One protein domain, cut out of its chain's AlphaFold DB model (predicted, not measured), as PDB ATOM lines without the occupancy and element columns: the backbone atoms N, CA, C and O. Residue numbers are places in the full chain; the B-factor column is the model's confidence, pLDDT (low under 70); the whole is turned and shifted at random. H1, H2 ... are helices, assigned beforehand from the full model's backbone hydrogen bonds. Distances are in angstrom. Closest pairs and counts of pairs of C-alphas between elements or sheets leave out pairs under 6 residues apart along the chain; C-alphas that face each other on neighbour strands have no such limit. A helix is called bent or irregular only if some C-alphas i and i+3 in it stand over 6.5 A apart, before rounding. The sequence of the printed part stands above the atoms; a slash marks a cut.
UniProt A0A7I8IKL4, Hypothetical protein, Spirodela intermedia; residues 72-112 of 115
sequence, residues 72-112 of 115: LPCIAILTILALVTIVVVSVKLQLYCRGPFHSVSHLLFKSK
ATOM      1  N   LEU A  72      24.451 -12.752 -35.375       62.12
ATOM      2  CA  LEU A  72      23.846 -12.743 -34.047       62.12
ATOM      3  C   LEU A  72      22.870 -11.574 -33.786       62.12
ATOM      4  O   LEU A  72      21.778 -11.855 -33.293       62.12
ATOM      5  N   PRO A  73      23.166 -10.298 -34.124       74.88
ATOM      6  CA  PRO A  73      22.231  -9.212 -33.872       74.88
ATOM      7  C   PRO A  73      21.031  -9.280 -34.823       74.88
ATOM      8  O   PRO A  73      19.916  -9.000 -34.402       74.88
ATOM      9  N   CYS A  74      21.217  -9.719 -36.072       76.81
ATOM     10  CA  CYS A  74      20.115  -9.871 -37.023       76.81
ATOM     11  C   CYS A  74      19.145 -10.972 -36.580       76.81
ATOM     12  O   CYS A  74      17.935 -10.767 -36.606       76.81
ATOM     13  N   ILE A  75      19.669 -12.115 -36.125       83.25
ATOM     14  CA  ILE A  75      18.850 -13.220 -35.612       83.25
ATOM     15  C   ILE A  75      18.084 -12.772 -34.362       83.25
ATOM     16  O   ILE A  75      16.882 -12.999 -34.285       83.25
ATOM     17  N   ALA A  76      18.740 -12.080 -33.425       84.81
ATOM     18  CA  ALA A  76      18.092 -11.560 -32.221       84.81
ATOM     19  C   ALA A  76      16.975 -10.546 -32.531       84.81
ATOM     20  O   ALA A  76      15.914 -10.575 -31.916       84.81
ATOM     21  N   ILE A  77      17.176  -9.660 -33.509       89.06
ATOM     22  CA  ILE A  77      16.139  -8.705 -33.923       89.06
ATOM     23  C   ILE A  77      14.943  -9.442 -34.536       89.06
ATOM     24  O   ILE A  77      13.799  -9.151 -34.192       89.06
ATOM     25  N   LEU A  78      15.189 -10.427 -35.405       91.94
ATOM     26  CA  LEU A  78      14.125 -11.214 -36.034       91.94
ATOM     27  C   LEU A  78      13.320 -12.021 -35.010       91.94
ATOM     28  O   LEU A  78      12.095 -12.074 -35.109       91.94
ATOM     29  N   THR A  79      13.976 -12.614 -34.009       91.69
ATOM     30  CA  THR A  79      13.278 -13.358 -32.952       91.69
ATOM     31  C   THR A  79      12.423 -12.441 -32.087       91.69
ATOM     32  O   THR A  79      11.272 -12.777 -31.812       91.69
ATOM     33  N   ILE A  80      12.925 -11.260 -31.713       94.75
ATOM     34  CA  ILE A  80      12.145 -10.264 -30.963       94.75
ATOM     35  C   ILE A  80      10.915  -9.831 -31.770       94.75
ATOM     36  O   ILE A  80       9.803  -9.841 -31.241       94.75
ATOM     37  N   LEU A  81      11.077  -9.515 -33.059       96.06
ATOM     38  CA  LEU A  81       9.964  -9.127 -33.933       96.06
ATOM     39  C   LEU A  81       8.910 -10.236 -34.062       96.06
ATOM     40  O   LEU A  81       7.710  -9.960 -33.992       96.06
ATOM     41  N   ALA A  82       9.342 -11.491 -34.206       95.69
ATOM     42  CA  ALA A  82       8.440 -12.636 -34.263       95.69
ATOM     43  C   ALA A  82       7.644 -12.794 -32.958       95.69
ATOM     44  O   ALA A  82       6.421 -12.926 -33.001       95.69
ATOM     45  N   LEU A  83       8.305 -12.707 -31.799       96.75
ATOM     46  CA  LEU A  83       7.651 -12.798 -30.489       96.75
ATOM     47  C   LEU A  83       6.627 -11.681 -30.280       96.75
ATOM     48  O   LEU A  83       5.494 -11.955 -29.884       96.75
ATOM     49  N   VAL A  84       6.989 -10.435 -30.598       97.12
ATOM     50  CA  VAL A  84       6.071  -9.290 -30.510       97.12
ATOM     51  C   VAL A  84       4.848  -9.518 -31.395       97.12
ATOM     52  O   VAL A  84       3.717  -9.325 -30.947       97.12
ATOM     53  N   THR A  85       5.052  -9.998 -32.621       95.44
ATOM     54  CA  THR A  85       3.956 -10.294 -33.553       95.44
ATOM     55  C   THR A  85       3.032 -11.378 -33.001       95.44
ATOM     56  O   THR A  85       1.815 -11.200 -33.013       95.44
ATOM     57  N   ILE A  86       3.582 -12.467 -32.457       95.81
ATOM     58  CA  ILE A  86       2.798 -13.553 -31.851       95.81
ATOM     59  C   ILE A  86       1.964 -13.032 -30.682       95.81
ATOM     60  O   ILE A  86       0.781 -13.355 -30.598       95.81
ATOM     61  N   VAL A  87       2.540 -12.212 -29.799       95.19
ATOM     62  CA  VAL A  87       1.815 -11.636 -28.655       95.19
ATOM     63  C   VAL A  87       0.685 -10.734 -29.135       95.19
ATOM     64  O   VAL A  87      -0.448 -10.897 -28.689       95.19
ATOM     65  N   VAL A  88       0.948  -9.834 -30.083       95.62
ATOM     66  CA  VAL A  88      -0.073  -8.930 -30.634       95.62
ATOM     67  C   VAL A  88      -1.197  -9.715 -31.303       95.62
ATOM     68  O   VAL A  88      -2.367  -9.455 -31.026       95.62
ATOM     69  N   VAL A  89      -0.867 -10.697 -32.143       94.69
ATOM     70  CA  VAL A  89      -1.861 -11.555 -32.802       94.69
ATOM     71  C   VAL A  89      -2.642 -12.353 -31.771       94.69
ATOM     72  O   VAL A  89      -3.859 -12.410 -31.875       94.69
ATOM     73  N   SER A  90      -1.988 -12.903 -30.750       86.50
ATOM     74  CA  SER A  90      -2.648 -13.674 -29.692       86.50
ATOM     75  C   SER A  90      -3.587 -12.807 -28.866       86.50
ATOM     76  O   SER A  90      -4.715 -13.210 -28.624       86.50
ATOM     77  N   VAL A  91      -3.180 -11.598 -28.475       91.62
ATOM     78  CA  VAL A  91      -4.040 -10.649 -27.752       91.62
ATOM     79  C   VAL A  91      -5.218 -10.233 -28.622       91.62
ATOM     80  O   VAL A  91      -6.358 -10.248 -28.165       91.62
ATOM     81  N   LYS A  92      -4.967  -9.908 -29.892       90.19
ATOM     82  CA  LYS A  92      -6.013  -9.516 -30.835       90.19
ATOM     83  C   LYS A  92      -6.980 -10.672 -31.097       90.19
ATOM     84  O   LYS A  92      -8.186 -10.461 -31.092       90.19
ATOM     85  N   LEU A  93      -6.469 -11.891 -31.245       86.06
ATOM     86  CA  LEU A  93      -7.249 -13.118 -31.389       86.06
ATOM     87  C   LEU A  93      -8.067 -13.391 -30.129       86.06
ATOM     88  O   LEU A  93      -9.251 -13.654 -30.234       86.06
ATOM     89  N   GLN A  94      -7.485 -13.250 -28.940       81.56
ATOM     90  CA  GLN A  94      -8.206 -13.354 -27.672       81.56
ATOM     91  C   GLN A  94      -9.287 -12.283 -27.544       81.56
ATOM     92  O   GLN A  94     -10.330 -12.566 -26.977       81.56
ATOM     93  N   LEU A  95      -9.082 -11.078 -28.079       79.50
ATOM     94  CA  LEU A  95     -10.085 -10.015 -28.070       79.50
ATOM     95  C   LEU A  95     -11.229 -10.302 -29.056       79.50
ATOM     96  O   LEU A  95     -12.393 -10.150 -28.699       79.50
ATOM     97  N   TYR A  96     -10.914 -10.794 -30.260       78.12
ATOM     98  CA  TYR A  96     -11.913 -11.251 -31.233       78.12
ATOM     99  C   TYR A  96     -12.683 -12.482 -30.733       78.12
ATOM    100  O   TYR A  96     -13.902 -12.558 -30.870       78.12
ATOM    101  N   CYS A  97     -11.991 -13.432 -30.107       67.00
ATOM    102  CA  CYS A  97     -12.565 -14.656 -29.559       67.00
ATOM    103  C   CYS A  97     -13.223 -14.436 -28.184       67.00
ATOM    104  O   CYS A  97     -14.128 -15.168 -27.810       67.00
ATOM    105  N   ARG A  98     -12.882 -13.414 -27.399       60.47
ATOM    106  CA  ARG A  98     -13.645 -13.113 -26.172       60.47
ATOM    107  C   ARG A  98     -15.036 -12.542 -26.452       60.47
ATOM    108  O   ARG A  98     -15.841 -12.504 -25.529       60.47
ATOM    109  N   GLY A  99     -15.342 -12.173 -27.700       58.41
ATOM    110  CA  GLY A  99     -16.687 -11.784 -28.131       58.41
ATOM    111  C   GLY A  99     -17.731 -12.919 -28.072       58.41
ATOM    112  O   GLY A  99     -18.844 -12.640 -27.636       58.41
ATOM    113  N   PRO A 100     -17.413 -14.185 -28.447       54.50
ATOM    114  CA  PRO A 100     -18.360 -15.303 -28.292       54.50
ATOM    115  C   PRO A 100     -17.874 -16.548 -27.512       54.50
ATOM    116  O   PRO A 100     -18.675 -17.450 -27.262       54.50
ATOM    117  N   PHE A 101     -16.611 -16.660 -27.078       49.88
ATOM    118  CA  PHE A 101     -16.115 -17.917 -26.475       49.88
ATOM    119  C   PHE A 101     -16.455 -18.122 -24.988       49.88
ATOM    120  O   PHE A 101     -16.111 -19.161 -24.427       49.88
ATOM    121  N   HIS A 102     -17.203 -17.214 -24.351       49.34
ATOM    122  CA  HIS A 102     -17.773 -17.501 -23.028       49.34
ATOM    123  C   HIS A 102     -18.960 -18.484 -23.077       49.34
ATOM    124  O   HIS A 102     -19.343 -19.014 -22.038       49.34
ATOM    125  N   SER A 103     -19.521 -18.764 -24.264       50.00
ATOM    126  CA  SER A 103     -20.709 -19.619 -24.422       50.00
ATOM    127  C   SER A 103     -20.395 -21.073 -24.822       50.00
ATOM    128  O   SER A 103     -21.136 -21.990 -24.472       50.00
ATOM    129  N   VAL A 104     -19.264 -21.336 -25.488       51.91
ATOM    130  CA  VAL A 104     -18.983 -22.670 -26.066       51.91
ATOM    131  C   VAL A 104     -18.471 -23.674 -25.022       51.91
ATOM    132  O   VAL A 104     -18.778 -24.864 -25.101       51.91
ATOM    133  N   SER A 105     -17.776 -23.207 -23.980       48.59
ATOM    134  CA  SER A 105     -17.303 -24.066 -22.881       48.59
ATOM    135  C   SER A 105     -18.446 -24.635 -22.034       48.59
ATOM    136  O   SER A 105     -18.303 -25.708 -21.458       48.59
ATOM    137  N   HIS A 106     -19.595 -23.950 -21.977       43.81
ATOM    138  CA  HIS A 106     -20.780 -24.433 -21.261       43.81
ATOM    139  C   HIS A 106     -21.597 -25.447 -22.077       43.81
ATOM    140  O   HIS A 106     -22.218 -26.335 -21.495       43.81
ATOM    141  N   LEU A 107     -21.578 -25.360 -23.412       50.72
ATOM    142  CA  LEU A 107     -22.321 -26.278 -24.285       50.72
ATOM    143  C   LEU A 107     -21.612 -27.630 -24.465       50.72
ATOM    144  O   LEU A 107     -22.274 -28.665 -24.471       50.72
ATOM    145  N   LEU A 108     -20.276 -27.651 -24.517       50.72
ATOM    146  CA  LEU A 108     -19.517 -28.909 -24.585       50.72
ATOM    147  C   LEU A 108     -19.469 -29.664 -23.248       50.72
ATOM    148  O   LEU A 108     -19.371 -30.889 -23.255       50.72
ATOM    149  N   PHE A 109     -19.582 -28.972 -22.108       46.59
ATOM    150  CA  PHE A 109     -19.621 -29.637 -20.799       46.59
ATOM    151  C   PHE A 109     -21.009 -30.203 -20.464       46.59
ATOM    152  O   PHE A 109     -21.104 -31.230 -19.798       46.59
ATOM    153  N   LYS A 110     -22.096 -29.600 -20.971       48.09
ATOM    154  CA  LYS A 110     -23.460 -30.099 -20.727       48.09
ATOM    155  C   LYS A 110     -23.805 -31.343 -21.558       48.09
ATOM    156  O   LYS A 110     -24.518 -32.208 -21.072       48.09
ATOM    157  N   SER A 111     -23.230 -31.495 -22.755       46.22
ATOM    158  CA  SER A 111     -23.453 -32.684 -23.598       46.22
ATOM    159  C   SER A 111     -22.830 -33.973 -23.045       46.22
ATOM    160  O   SER A 111     -23.152 -35.048 -23.543       46.22
ATOM    161  N   LYS A 112     -21.926 -33.898 -22.058       48.41
ATOM    162  CA  LYS A 112     -21.220 -35.073 -21.519       48.41
ATOM    163  C   LYS A 112     -21.745 -35.551 -20.160       48.41
ATOM    164  O   LYS A 112     -21.215 -36.516 -19.624       48.41
TER     165      LYS A 112
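AT A GLANCE: This is residues 72 to 112 of the 115 residues of the protein "Hypothetical protein" of Spirodela intermedia (UniProt A0A7I8IKL4). One long helix, H1, runs into a tight turn, and a short, loosely formed helix, H2, continues from it at an angle, like a lopsided open V with one long arm and one short arm. The two arms meet end to end at residues 98 to 100 and do not fold back on each other. The printed part has 41 residues, with two named helices, H1 then H2, and no named strand; the class is all helix. It is extended, with a radius of gyration of the C-alphas of 17.0 A, and its C-alphas span 52 by 20 by 5 A, a rod in outline.

HOW THE PARTS SIT: H1, residues 72 to 97, and H2, residues 101 to 110, meet only through their link. That link has 3 residues and is tight. In H1 every O i to N i+4 pair is within hydrogen-bond range. In H2 2 of 6 such pairs are within range, and 1 of 7 O i to N i+3 pairs. H2 is irregular, but only just: C-alphas 102 and 105 are 6.6 A apart.

IN THESE COORDINATES: H1 begins with C-alpha 72 at (23.846, -12.743, -34.047) and ends with C-alpha 97 at (-12.565, -14.656, -29.559), 36.7 A away, with x falling most. H2 goes from C-alpha 101 at (-16.115, -17.917, -26.475) to C-alpha 110 at (-23.460, -30.099, -20.727), 15.3 A, with y falling most.

THE WHOLE: The two C-alphas farthest apart, those of Leu 72 and Ser 111, are 52.4 A apart. Residues 72 to 112, of which 72 to 97 belong to H1 and 101 to 110 to H2, stand free. The printed part has no cut. The mean pLDDT of the printed part is 73.9; H1 has a mean of 87 and H2 of 49. Residue 72 and residues 97 to 112 are under 70 in this predicted model.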